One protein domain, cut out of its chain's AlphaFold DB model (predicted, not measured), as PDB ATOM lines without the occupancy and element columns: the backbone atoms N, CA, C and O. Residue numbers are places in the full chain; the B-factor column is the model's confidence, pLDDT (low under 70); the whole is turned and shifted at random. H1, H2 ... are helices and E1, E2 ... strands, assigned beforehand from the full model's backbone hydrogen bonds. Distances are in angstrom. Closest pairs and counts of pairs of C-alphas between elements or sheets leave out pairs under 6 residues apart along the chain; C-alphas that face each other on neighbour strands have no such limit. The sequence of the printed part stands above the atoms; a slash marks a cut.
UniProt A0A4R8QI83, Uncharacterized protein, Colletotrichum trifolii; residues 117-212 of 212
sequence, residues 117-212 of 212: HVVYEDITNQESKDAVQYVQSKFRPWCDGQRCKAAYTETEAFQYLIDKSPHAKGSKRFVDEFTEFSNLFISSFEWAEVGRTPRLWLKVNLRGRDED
ATOM      1  N   HIS A 117      68.309 -24.532  69.919       97.00
ATOM      2  CA  HIS A 117      68.820 -25.256  68.767       97.00
ATOM      3  C   HIS A 117      69.053 -24.358  67.557       97.00
ATOM      4  O   HIS A 117      68.253 -23.488  67.221       97.00
ATOM      5  N   VAL A 118      70.154 -24.626  66.859       96.25
ATOM      6  CA  VAL A 118      70.424 -24.082  65.528       96.25
ATOM      7  C   VAL A 118      70.564 -25.248  64.567       96.25
ATOM      8  O   VAL A 118      71.470 -26.064  64.728       96.25
ATOM      9  N   VAL A 119      69.702 -25.327  63.561       96.12
ATOM     10  CA  VAL A 119      69.762 -26.363  62.528       96.12
ATOM     11  C   VAL A 119      70.278 -25.750  61.236       96.12
ATOM     12  O   VAL A 119      69.689 -24.824  60.680       96.12
ATOM     13  N   TYR A 120      71.402 -26.264  60.754       94.50
ATOM     14  CA  TYR A 120      71.868 -26.012  59.398       94.50
ATOM     15  C   TYR A 120      71.333 -27.119  58.503       94.50
ATOM     16  O   TYR A 120      71.791 -28.262  58.587       94.50
ATOM     17  N   GLU A 121      70.359 -26.769  57.672       91.88
ATOM     18  CA  GLU A 121      69.790 -27.694  56.702       91.88
ATOM     19  C   GLU A 121      70.732 -27.843  55.513       91.88
ATOM     20  O   GLU A 121      71.455 -26.907  55.169       91.88
ATOM     21  N   ASP A 122      70.703 -29.032  54.910       82.38
ATOM     22  CA  ASP A 122      71.435 -29.372  53.688       82.38
ATOM     23  C   ASP A 122      72.855 -28.783  53.673       82.38
ATOM     24  O   ASP A 122      73.182 -27.896  52.881       82.38
ATOM     25  N   ILE A 123      73.708 -29.222  54.610       82.38
ATOM     26  CA  ILE A 123      75.091 -28.748  54.698       82.38
ATOM     27  C   ILE A 123      75.844 -29.141  53.426       82.38
ATOM     28  O   ILE A 123      76.426 -30.215  53.308       82.38
ATOM     29  N   THR A 124      75.813 -28.253  52.437       79.25
ATOM     30  CA  THR A 124      76.297 -28.527  51.083       79.25
ATOM     31  C   THR A 124      77.810 -28.405  50.954       79.25
ATOM     32  O   THR A 124      78.379 -28.993  50.032       79.25
ATOM     33  N   ASN A 125      78.486 -27.708  51.876       85.75
ATOM     34  CA  ASN A 125      79.936 -27.541  51.823       85.75
ATOM     35  C   ASN A 125      80.667 -28.852  52.151       85.75
ATOM     36  O   ASN A 125      80.400 -29.504  53.161       85.75
ATOM     37  N   GLN A 126      81.649 -29.190  51.316       88.62
ATOM     38  CA  GLN A 126      82.380 -30.449  51.431       88.62
ATOM     39  C   GLN A 126      83.100 -30.589  52.781       88.62
ATOM     40  O   GLN A 126      83.023 -31.638  53.400       88.62
ATOM     41  N   GLU A 127      83.690 -29.510  53.304       92.94
ATOM     42  CA  GLU A 127      84.424 -29.536  54.581       92.94
ATOM     43  C   GLU A 127      83.558 -29.997  55.769       92.94
ATOM     44  O   GLU A 127      84.011 -30.774  56.607       92.94
ATOM     45  N   SER A 128      82.296 -29.553  55.850       92.25
ATOM     46  CA  SER A 128      81.396 -30.002  56.921       92.25
ATOM     47  C   SER A 128      80.942 -31.443  56.712       92.25
ATOM     48  O   SER A 128      80.842 -32.173  57.697       92.25
ATOM     49  N   LYS A 129      80.704 -31.859  55.459       91.31
ATOM     50  CA  LYS A 129      80.379 -33.254  55.125       91.31
ATOM     51  C   LYS A 129      81.523 -34.188  55.523       91.31
ATOM     52  O   LYS A 129      81.289 -35.159  56.238       91.31
ATOM     53  N   ASP A 130      82.751 -33.849  55.140       93.12
ATOM     54  CA  ASP A 130      83.956 -34.628  55.439       93.12
ATOM     55  C   ASP A 130      84.212 -34.703  56.945       93.12
ATOM     56  O   ASP A 130      84.541 -35.765  57.469       93.12
ATOM     57  N   ALA A 131      84.026 -33.594  57.670       95.06
ATOM     58  CA  ALA A 131      84.190 -33.573  59.119       95.06
ATOM     59  C   ALA A 131      83.201 -34.517  59.817       95.06
ATOM     60  O   ALA A 131      83.599 -35.301  60.678       95.06
ATOM     61  N   VAL A 132      81.930 -34.476  59.414       94.12
ATOM     62  CA  VAL A 132      80.882 -35.361  59.932       94.12
ATOM     63  C   VAL A 132      81.189 -36.832  59.621       94.12
ATOM     64  O   VAL A 132      81.147 -37.675  60.517       94.12
ATOM     65  N   GLN A 133      81.569 -37.139  58.378       92.31
ATOM     66  CA  GLN A 133      81.947 -38.492  57.957       92.31
ATOM     67  C   GLN A 133      83.161 -39.028  58.716       92.31
ATOM     68  O   GLN A 133      83.181 -40.186  59.149       92.31
ATOM     69  N   TYR A 134      84.176 -38.185  58.904       94.75
ATOM     70  CA  TYR A 134      85.359 -38.543  59.670       94.75
ATOM     71  C   TYR A 134      84.995 -38.836  61.121       94.75
ATOM     72  O   TYR A 134      85.417 -39.857  61.655       94.75
ATOM     73  N   VAL A 135      84.172 -37.997  61.754       95.44
ATOM     74  CA  VAL A 135      83.780 -38.225  63.147       95.44
ATOM     75  C   VAL A 135      82.979 -39.511  63.303       95.44
ATOM     76  O   VAL A 135      83.304 -40.325  64.170       95.44
ATOM     77  N   GLN A 136      82.004 -39.739  62.420       92.44
ATOM     78  CA  GLN A 136      81.204 -40.961  62.411       92.44
ATOM     79  C   GLN A 136      82.078 -42.218  62.259       92.44
ATOM     80  O   GLN A 136      81.902 -43.187  62.995       92.44
ATOM     81  N   SER A 137      83.048 -42.204  61.339       91.81
ATOM     82  CA  SER A 137      83.907 -43.368  61.075       91.81
ATOM     83  C   SER A 137      84.996 -43.586  62.132       91.81
ATOM     84  O   SER A 137      85.245 -44.727  62.532       91.81
ATOM     85  N   LYS A 138      85.653 -42.514  62.590       95.50
ATOM     86  CA  LYS A 138      86.830 -42.581  63.463       95.50
ATOM     87  C   LYS A 138      86.478 -42.748  64.934       95.50
ATOM     88  O   LYS A 138      87.107 -43.567  65.601       95.50
ATOM     89  N   PHE A 139      85.522 -41.965  65.431       92.44
ATOM     90  CA  PHE A 139      85.220 -41.883  66.863       92.44
ATOM     91  C   PHE A 139      83.993 -42.701  67.268       92.44
ATOM     92  O   PHE A 139      83.810 -42.943  68.453       92.44
ATOM     93  N   ARG A 140      83.194 -43.172  66.296       87.38
ATOM     94  CA  ARG A 140      81.982 -43.979  66.522       87.38
ATOM     95  C   ARG A 140      81.049 -43.358  67.581       87.38
ATOM     96  O   ARG A 140      80.760 -44.011  68.584       87.38
ATOM     97  N   PRO A 141      80.607 -42.103  67.372       88.94
ATOM     98  CA  PRO A 141      79.651 -41.448  68.256       88.94
ATOM     99  C   PRO A 141      78.361 -42.266  68.383       88.94
ATOM    100  O   PRO A 141      78.075 -43.134  67.554       88.94
ATOM    101  N   TRP A 142      77.549 -41.956  69.393       89.38
ATOM    102  CA  TRP A 142      76.222 -42.557  69.511       89.38
ATOM    103  C   TRP A 142      75.372 -42.250  68.268       89.38
ATOM    104  O   TRP A 142      75.285 -41.094  67.848       89.38
ATOM    105  N   CYS A 143      74.724 -43.273  67.707       90.12
ATOM    106  CA  CYS A 143      73.781 -43.146  66.597       90.12
ATOM    107  C   CYS A 143      72.541 -44.021  66.848       90.12
ATOM    108  O   CYS A 143      72.674 -45.159  67.299       90.12
ATOM    109  N   ASP A 144      71.347 -43.517  66.519       87.19
ATOM    110  CA  ASP A 144      70.056 -44.218  66.682       87.19
ATOM    111  C   ASP A 144      69.506 -44.824  65.376       87.19
ATOM    112  O   ASP A 144      68.370 -45.294  65.318       87.19
ATOM    113  N   GLY A 145      70.316 -44.839  64.314       81.06
ATOM    114  CA  GLY A 145      69.923 -45.328  62.991       81.06
ATOM    115  C   GLY A 145      69.292 -44.267  62.083       81.06
ATOM    116  O   GLY A 145      69.011 -44.575  60.919       81.06
ATOM    117  N   GLN A 146      69.059 -43.051  62.597       83.88
ATOM    118  CA  GLN A 146      68.595 -41.886  61.832       83.88
ATOM    119  C   GLN A 146      69.521 -40.681  62.004       83.88
ATOM    120  O   GLN A 146      69.784 -39.949  61.044       83.88
ATOM    121  N   ARG A 147      70.046 -40.488  63.212       91.94
ATOM    122  CA  ARG A 147      70.993 -39.428  63.544       91.94
ATOM    123  C   ARG A 147      72.143 -39.963  64.379       91.94
ATOM    124  O   ARG A 147      72.022 -40.971  65.071       91.94
ATOM    125  N   CYS A 148      73.246 -39.238  64.330       94.19
ATOM    126  CA  CYS A 148      74.389 -39.415  65.208       94.19
ATOM    127  C   CYS A 148      74.585 -38.164  66.066       94.19
ATOM    128  O   CYS A 148      74.168 -37.069  65.679       94.19
ATOM    129  N   LYS A 149      75.226 -38.324  67.226       96.06
ATOM    130  CA  LYS A 149      75.453 -37.254  68.201       96.06
ATOM    131  C   LYS A 149      76.874 -37.296  68.745       96.06
ATOM    132  O   LYS A 149      77.282 -38.319  69.273       96.06
ATOM    133  N   ALA A 150      77.563 -36.158  68.711       96.25
ATOM    134  CA  ALA A 150      78.778 -35.926  69.490       96.25
ATOM    135  C   ALA A 150      78.471 -34.943  70.626       96.25
ATOM    136  O   ALA A 150      78.151 -33.773  70.376       96.25
ATOM    137  N   ALA A 151      78.535 -35.414  71.870       95.44
ATOM    138  CA  ALA A 151      78.336 -34.583  73.059       95.44
ATOM    139  C   ALA A 151      79.598 -33.783  73.411       95.44
ATOM    140  O   ALA A 151      80.703 -34.187  73.069       95.44
ATOM    141  N   TYR A 152      79.461 -32.672  74.141       93.00
ATOM    142  CA  TYR A 152      80.614 -31.873  74.581       93.00
ATOM    143  C   TYR A 152      81.610 -32.677  75.440       93.00
ATOM    144  O   TYR A 152      82.808 -32.388  75.447       93.00
ATOM    145  N   THR A 153      81.114 -33.697  76.146       91.69
ATOM    146  CA  THR A 153      81.900 -34.634  76.957       91.69
ATOM    147  C   THR A 153      82.737 -35.594  76.107       91.69
ATOM    148  O   THR A 153      83.757 -36.094  76.574       91.69
ATOM    149  N   GLU A 154      82.374 -35.811  74.841       89.06
ATOM    150  CA  GLU A 154      83.159 -36.565  73.859       89.06
ATOM    151  C   GLU A 154      84.197 -35.641  73.210       89.06
ATOM    152  O   GLU A 154      84.115 -35.293  72.028       89.06
ATOM    153  N   THR A 155      85.167 -35.199  74.014       89.31
ATOM    154  CA  THR A 155      86.017 -34.040  73.706       89.31
ATOM    155  C   THR A 155      86.688 -34.117  72.333       89.31
ATOM    156  O   THR A 155      86.707 -33.118  71.623       89.31
ATOM    157  N   GLU A 156      87.194 -35.281  71.911       94.69
ATOM    158  CA  GLU A 156      87.878 -35.420  70.616       94.69
ATOM    159  C   GLU A 156      86.929 -35.273  69.419       94.69
ATOM    160  O   GLU A 156      87.193 -34.475  68.518       94.69
ATOM    161  N   ALA A 157      85.811 -36.005  69.416       94.12
ATOM    162  CA  ALA A 157      84.817 -35.949  68.344       94.12
ATOM    163  C   ALA A 157      84.197 -34.550  68.241       94.12
ATOM    164  O   ALA A 157      84.107 -33.966  67.156       94.12
ATOM    165  N   PHE A 158      83.822 -33.991  69.391       95.56
ATOM    166  CA  PHE A 158      83.222 -32.670  69.495       95.56
ATOM    167  C   PHE A 158      84.179 -31.565  69.032       95.56
ATOM    168  O   PHE A 158      83.809 -30.720  68.208       95.56
ATOM    169  N   GLN A 159      85.427 -31.588  69.508       95.62
ATOM    170  CA  GLN A 159      86.429 -30.594  69.131       95.62
ATOM    171  C   GLN A 159      86.805 -30.714  67.652       95.62
ATOM    172  O   GLN A 159      86.937 -29.696  66.971       95.62
ATOM    173  N   TYR A 160      86.886 -31.935  67.113       96.44
ATOM    174  CA  TYR A 160      87.154 -32.140  65.691       96.44
ATOM    175  C   TYR A 160      86.083 -31.489  64.807       96.44
ATOM    176  O   TYR A 160      86.421 -30.830  63.819       96.44
ATOM    177  N   LEU A 161      84.797 -31.605  65.169       95.75
ATOM    178  CA  LEU A 161      83.724 -30.906  64.452       95.75
ATOM    179  C   LEU A 161      83.934 -29.392  64.485       95.75
ATOM    180  O   LEU A 161      83.879 -28.760  63.431       95.75
ATOM    181  N   ILE A 162      84.224 -28.808  65.650       95.19
ATOM    182  CA  ILE A 162      84.489 -27.365  65.780       95.19
ATOM    183  C   ILE A 162      85.664 -26.922  64.903       95.19
ATOM    184  O   ILE A 162      85.600 -25.859  64.281       95.19
ATOM    185  N   ASP A 163      86.725 -27.718  64.828       95.50
ATOM    186  CA  ASP A 163      87.941 -27.338  64.113       95.50
ATOM    187  C   ASP A 163      87.809 -27.487  62.596       95.50
ATOM    188  O   ASP A 163      88.397 -26.699  61.847       95.50
ATOM    189  N   LYS A 164      87.047 -28.491  62.140       96.12
ATOM    190  CA  LYS A 164      87.001 -28.906  60.729       96.12
ATOM    191  C   LYS A 164      85.703 -28.571  60.002       96.12
ATOM    192  O   LYS A 164      85.726 -28.474  58.783       96.12
ATOM    193  N   SER A 165      84.597 -28.342  60.708       94.25
ATOM    194  CA  SER A 165      83.323 -27.943  60.101       94.25
ATOM    195  C   SER A 165      83.118 -26.427  60.215       94.25
ATOM    196  O   SER A 165      82.922 -25.920  61.323       94.25
ATOM    197  N   PRO A 166      83.070 -25.674  59.096       91.38
ATOM    198  CA  PRO A 166      82.733 -24.249  59.113       91.38
ATOM    199  C   PRO A 166      81.417 -23.925  59.825       91.38
ATOM    200  O   PRO A 166      81.310 -22.874  60.455       91.38
ATOM    201  N   HIS A 167      80.436 -24.828  59.759       90.94
ATOM    202  CA  HIS A 167      79.157 -24.700  60.454       90.94
ATOM    203  C   HIS A 167      79.311 -24.785  61.973       90.94
ATOM    204  O   HIS A 167      78.881 -23.876  62.681       90.94
ATOM    205  N   ALA A 168      79.992 -25.818  62.477       92.44
ATOM    206  CA  ALA A 168      80.246 -25.970  63.911       92.44
ATOM    207  C   ALA A 168      81.134 -24.835  64.448       92.44
ATOM    208  O   ALA A 168      80.822 -24.221  65.471       92.44
ATOM    209  N   LYS A 169      82.189 -24.473  63.705       91.50
ATOM    210  CA  LYS A 169      83.061 -23.331  64.010       91.50
ATOM    211  C   LYS A 169      82.298 -22.011  64.050       91.50
ATOM    212  O   LYS A 169      82.502 -21.191  64.945       91.50
ATOM    213  N   GLY A 170      81.437 -21.794  63.058       88.19
ATOM    214  CA  GLY A 170      80.548 -20.642  62.979       88.19
ATOM    215  C   GLY A 170      79.608 -20.584  64.176       88.19
ATOM    216  O   GLY A 170      79.432 -19.504  64.737       88.19
ATOM    217  N   SER A 171      79.099 -21.737  64.617       87.81
ATOM    218  CA  SER A 171      78.229 -21.804  65.782       87.81
ATOM    219  C   SER A 171      78.922 -21.517  67.098       87.81
ATOM    220  O   SER A 171      78.375 -20.808  67.937       87.81
ATOM    221  N   LYS A 172      80.151 -22.000  67.281       90.31
ATOM    222  CA  LYS A 172      80.936 -21.664  68.473       90.31
ATOM    223  C   LYS A 172      81.089 -20.146  68.635       90.31
ATOM    224  O   LYS A 172      81.004 -19.624  69.742       90.31
ATOM    225  N   ARG A 173      81.218 -19.422  67.518       89.69
ATOM    226  CA  ARG A 173      81.281 -17.956  67.527       89.69
ATOM    227  C   ARG A 173      79.990 -17.276  67.984       89.69
ATOM    228  O   ARG A 173      80.092 -16.134  68.400       89.69
ATOM    229  N   PHE A 174      78.817 -17.920  67.948       84.56
ATOM    230  CA  PHE A 174      77.611 -17.345  68.564       84.56
ATOM    231  C   PHE A 174      77.846 -17.082  70.058       84.56
ATOM    232  O   PHE A 174      77.695 -15.961  70.532       84.56
ATOM    233  N   VAL A 175      78.299 -18.121  70.762       89.12
ATOM    234  CA  VAL A 175      78.521 -18.120  72.215       89.12
ATOM    235  C   VAL A 175      79.691 -17.217  72.617       89.12
ATOM    236  O   VAL A 175      79.674 -16.557  73.661       89.12
ATOM    237  N   ASP A 176      80.723 -17.178  71.777       90.62
ATOM    238  CA  ASP A 176      81.936 -16.418  72.068       90.62
ATOM    239  C   ASP A 176      81.791 -14.919  71.725       90.62
ATOM    240  O   ASP A 176      82.475 -14.096  72.329       90.62
ATOM    241  N   GLU A 177      80.924 -14.535  70.774       92.44
ATOM    242  CA  GLU A 177      80.813 -13.143  70.298       92.44
ATOM    243  C   GLU A 177      79.661 -12.342  70.918       92.44
ATOM    244  O   GLU A 177      79.795 -11.119  71.013       92.44
ATOM    245  N   PHE A 178      78.553 -12.977  71.320       94.00
ATOM    246  CA  PHE A 178      77.327 -12.262  71.697       94.00
ATOM    247  C   PHE A 178      77.006 -12.329  73.189       94.00
ATOM    248  O   PHE A 178      77.117 -13.384  73.812       94.00
ATOM    249  N   THR A 179      76.613 -11.191  73.764       94.38
ATOM    250  CA  THR A 179      76.374 -11.045  75.208       94.38
ATOM    251  C   THR A 179      75.207 -11.904  75.687       94.38
ATOM    252  O   THR A 179      75.331 -12.558  76.715       94.38
ATOM    253  N   GLU A 180      74.130 -11.983  74.910       94.06
ATOM    254  CA  GLU A 180      72.913 -12.763  75.186       94.06
ATOM    255  C   GLU A 180      73.196 -14.274  75.311       94.06
ATOM    256  O   GLU A 180      72.428 -15.028  75.893       94.06
ATOM    257  N   PHE A 181      74.344 -14.735  74.807       92.69
ATOM    258  CA  PHE A 181      74.765 -16.135  74.867       92.69
ATOM    259  C   PHE A 181      75.835 -16.383  75.936       92.69
ATOM    260  O   PHE A 181      76.431 -17.460  75.971       92.69
ATOM    261  N   SER A 182      76.109 -15.421  76.827       91.50
ATOM    262  CA  SER A 182      77.193 -15.542  77.813       91.50
ATOM    263  C   SER A 182      77.012 -16.711  78.783       91.50
ATOM    264  O   SER A 182      78.011 -17.295  79.210       91.50
ATOM    265  N   ASN A 183      75.761 -17.056  79.113       91.75
ATOM    266  CA  ASN A 183      75.428 -18.194  79.973       91.75
ATOM    267  C   ASN A 183      75.198 -19.503  79.194       91.75
ATOM    268  O   ASN A 183      74.977 -20.546  79.799       91.75
ATOM    269  N   LEU A 184      75.259 -19.477  77.864       93.56
ATOM    270  CA  LEU A 184      75.044 -20.665  77.048       93.56
ATOM    271  C   LEU A 184      76.379 -21.316  76.659       93.56
ATOM    272  O   LEU A 184      77.450 -20.694  76.649       93.56
ATOM    273  N   PHE A 185      76.319 -22.600  76.331       94.19
ATOM    274  CA  PHE A 185      77.390 -23.327  75.659       94.19
ATOM    275  C   PHE A 185      76.804 -24.330  74.663       94.19
ATOM    276  O   PHE A 185      75.622 -24.657  74.726       94.19
ATOM    277  N   ILE A 186      77.629 -24.807  73.728       96.12
ATOM    278  CA  ILE A 186      77.222 -25.882  72.817       96.12
ATOM    279  C   ILE A 186      77.351 -27.210  73.563       96.12
ATOM    280  O   ILE A 186      78.465 -27.618  73.888       96.12
ATOM    281  N   SER A 187      76.230 -27.878  73.815       96.44
ATOM    282  CA  SER A 187      76.174 -29.138  74.562       96.44
ATOM    283  C   SER A 187      76.375 -30.368  73.680       96.44
ATOM    284  O   SER A 187      76.912 -31.378  74.135       96.44
ATOM    285  N   SER A 188      75.980 -30.296  72.408       97.00
ATOM    286  CA  SER A 188      76.222 -31.361  71.433       97.00
ATOM    287  C   SER A 188      76.034 -30.899  69.995       97.00
ATOM    288  O   SER A 188      75.289 -29.958  69.704       97.00
ATOM    289  N   PHE A 189      76.649 -31.644  69.084       97.00
ATOM    290  CA  PHE A 189      76.309 -31.643  67.668       97.00
ATOM    291  C   PHE A 189      75.532 -32.911  67.334       97.00
ATOM    292  O   PHE A 189      75.925 -33.999  67.747       97.00
ATOM    293  N   GLU A 190      74.451 -32.768  66.580       96.31
ATOM    294  CA  GLU A 190      73.689 -33.875  66.009       96.31
ATOM    295  C   GLU A 190      73.645 -33.726  64.490       96.31
ATOM    296  O   GLU A 190      73.620 -32.608  63.975       96.31
ATOM    297  N   TRP A 191      73.642 -34.833  63.760       94.62
ATOM    298  CA  TRP A 191      73.552 -34.818  62.301       94.62
ATOM    299  C   TRP A 191      72.846 -36.061  61.776       94.62
ATOM    300  O   TRP A 191      72.809 -37.094  62.446       94.62
ATOM    301  N   ALA A 192      72.319 -35.962  60.559       89.88
ATOM    302  CA  ALA A 192      71.715 -37.094  59.865       89.88
ATOM    303  C   ALA A 192      72.760 -38.190  59.602       89.88
ATOM    304  O   ALA A 192      73.861 -37.888  59.144       89.88
ATOM    305  N   GLU A 193      72.438 -39.461  59.846       82.81
ATOM    306  CA  GLU A 193      73.395 -40.546  59.600       82.81
ATOM    307  C   GLU A 193      73.808 -40.583  58.118       82.81
ATOM    308  O   GLU A 193      72.968 -40.663  57.207       82.81
ATOM    309  N   VAL A 194      75.122 -40.523  57.870       78.62
ATOM    310  CA  VAL A 194      75.655 -40.519  56.503       78.62
ATOM    311  C   VAL A 194      75.361 -41.855  55.826       78.62
ATOM    312  O   VAL A 194      75.629 -42.916  56.382       78.62
ATOM    313  N   GLY A 195      74.848 -41.791  54.594       75.56
ATOM    314  CA  GLY A 195      74.514 -42.964  53.782       75.56
ATOM    315  C   GLY A 195      73.084 -43.470  53.970       75.56
ATOM    316  O   GLY A 195      72.642 -44.306  53.188       75.56
ATOM    317  N   ARG A 196      72.339 -42.940  54.951       74.94
ATOM    318  CA  ARG A 196      70.923 -43.282  55.174       74.94
ATOM    319  C   ARG A 196      69.945 -42.186  54.786       74.94
ATOM    320  O   ARG A 196      68.776 -42.469  54.545       74.94
ATOM    321  N   THR A 197      70.407 -40.945  54.729       69.25
ATOM    322  CA  THR A 197      69.571 -39.785  54.421       69.25
ATOM    323  C   THR A 197      70.072 -39.082  53.157       69.25
ATOM    324  O   THR A 197      71.283 -38.955  52.964       69.25
ATOM    325  N   PRO A 198      69.170 -38.620  52.268       70.75
ATOM    326  CA  PRO A 198      69.565 -37.941  51.033       70.75
ATOM    327  C   PRO A 198      70.106 -36.526  51.283       70.75
ATOM    328  O   PRO A 198      70.785 -35.969  50.424       70.75
ATOM    329  N   ARG A 199      69.803 -35.938  52.448       80.19
ATOM    330  CA  ARG A 199      70.228 -34.595  52.849       80.19
ATOM    331  C   ARG A 199      70.869 -34.655  54.221       80.19
ATOM    332  O   ARG A 199      70.242 -35.099  55.180       80.19
ATOM    333  N   LEU A 200      72.107 -34.181  54.299       87.44
ATOM    334  CA  LEU A 200      72.836 -34.092  55.552       87.44
ATOM    335  C   LEU A 200      72.521 -32.749  56.212       87.44
ATOM    336  O   LEU A 200      72.792 -31.703  55.630       87.44
ATOM    337  N   TRP A 201      71.973 -32.778  57.421       93.38
ATOM    338  CA  TRP A 201      71.795 -31.599  58.269       93.38
ATOM    339  C   TRP A 201      72.756 -31.652  59.458       93.38
ATOM    340  O   TRP A 201      73.237 -32.724  59.830       93.38
ATOM    341  N   LEU A 202      73.028 -30.491  60.059       95.06
ATOM    342  CA  LEU A 202      73.795 -30.367  61.299       95.06
ATOM    343  C   LEU A 202      73.010 -29.518  62.306       95.06
ATOM    344  O   LEU A 202      72.862 -28.309  62.123       95.06
ATOM    345  N   LYS A 203      72.552 -30.145  63.388       96.38
ATOM    346  CA  LYS A 203      71.908 -29.500  64.532       96.38
ATOM    347  C   LYS A 203      72.950 -29.207  65.606       96.38
ATOM    348  O   LYS A 203      73.724 -30.072  66.015       96.38
ATOM    349  N   VAL A 204      72.959 -27.970  66.073       96.88
ATOM    350  CA  VAL A 204      73.766 -27.496  67.194       96.88
ATOM    351  C   VAL A 204      72.841 -27.310  68.381       96.88
ATOM    352  O   VAL A 204      71.868 -26.566  68.288       96.88
ATOM    353  N   ASN A 205      73.148 -27.984  69.483       97.25
ATOM    354  CA  ASN A 205      72.369 -27.910  70.709       97.25
ATOM    355  C   ASN A 205      73.059 -26.975  71.698       97.25
ATOM    356  O   ASN A 205      74.268 -27.076  71.913       97.25
ATOM    357  N   LEU A 206      72.286 -26.063  72.273       96.00
ATOM    358  CA  LEU A 206      72.710 -25.089  73.266       96.00
ATOM    359  C   LEU A 206      72.094 -25.449  74.618       96.00
ATOM    360  O   LEU A 206      70.951 -25.901  74.681       96.00
ATOM    361  N   ARG A 207      72.850 -25.230  75.693       95.56
ATOM    362  CA  ARG A 207      72.407 -25.458  77.074       95.56
ATOM    363  C   ARG A 207      72.875 -24.319  77.979       95.56
ATOM    364  O   ARG A 207      73.936 -23.739  77.717       95.56
ATOM    365  N   GLY A 208      72.092 -24.001  79.011       93.69
ATOM    366  CA  GLY A 208      72.518 -23.128  80.107       93.69
ATOM    367  C   GLY A 208      73.643 -23.767  80.916       93.69
ATOM    368  O   GLY A 208      73.634 -24.972  81.152       93.69
ATOM    369  N   ARG A 209      74.640 -22.980  81.331       89.56
ATOM    370  CA  ARG A 209      75.734 -23.463  82.202       89.56
ATOM    371  C   ARG A 209      75.262 -23.828  83.608       89.56
ATOM    372  O   ARG A 209      75.954 -24.550  84.308       89.56
ATOM    373  N   ASP A 210      74.122 -23.292  84.005       87.75
ATOM    374  CA  ASP A 210      73.401 -23.545  85.248       87.75
ATOM    375  C   ASP A 210      72.490 -24.778  85.181       87.75
ATOM    376  O   ASP A 210      71.959 -25.201  86.203       87.75
ATOM    377  N   GLU A 211      72.306 -25.361  83.994       83.06
ATOM    378  CA  GLU A 211      71.492 -26.560  83.803       83.06
ATOM    379  C   GLU A 211      72.307 -27.862  83.952       83.06
ATOM    380  O   GLU A 211      71.698 -28.929  83.887       83.06
ATOM    381  N   ASP A 212      73.640 -27.797  84.088       57.03
ATOM    382  CA  ASP A 212      74.564 -28.949  84.179       57.03
ATOM    383  C   ASP A 212      74.666 -29.557  85.591       57.03
ATOM    384  O   ASP A 212      74.768 -28.795  86.581       57.03
TER     385      ASP A 212
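This is residues 117 to 212 of the 212 residues of an uncharacterized protein of Colletotrichum trifolii (UniProt A0A4R8QI83). A four-stranded sheet has three helices over one face and its other face bare: H1 and H2 lie side by side across the strands, and H3 runs along them, making a corner with H2. The printed part has 96 residues, with three named helices and four named strands in the order E1 H1 E2 H2 H3 E3 E4. The sheet runs E1, E4, E3, E2, all antiparallel; the class is mixed, in two layers, helices on one face of a sheet. The whole is compact, with a radius of gyration of the C-alphas of 12.8 A, and spans 38 by 25 by 20 A.

Start at edge strand E1, residues 117 to 120, antiparallel to E4, residues 202 to 208; N 118 and O 204 are within hydrogen-bond range at 3.0 A. H1, residues 126 to 139, stands at 76 degrees on the local plane to E2, residues 147 to 151. E2 is antiparallel to E3, residues 184 to 192, with N 150 and O 189 at 2.9 A. H2, residues 155 to 164, touches H1 at a shallow tilt of 17 degrees, opposite ways, closest at C-alphas 131 and 164, 5.7 A. H3, residues 166 to 177, touches H2 only at the corner, closest at C-alphas 162 and 169, 4.6 A. E3 and E4 form a hairpin, with N 203 and O 190 at 2.7 A. Each O i to N i+4 pair is within range in H1 and H2, 6 of 8 in H3.

Find C-alpha 117 at (68.820, -25.256, 68.767), where E1 begins. H1 runs 19.4 A, E3 24.0 A; E4 runs 20.2 A to C-alpha 208 at (72.518, -23.128, 80.107).

The farthest C-alphas, Thr 179 and Gly 195, are 38.5 A apart. The printed part has no cut and no long link; residues 197 and 212 have pLDDT under 70.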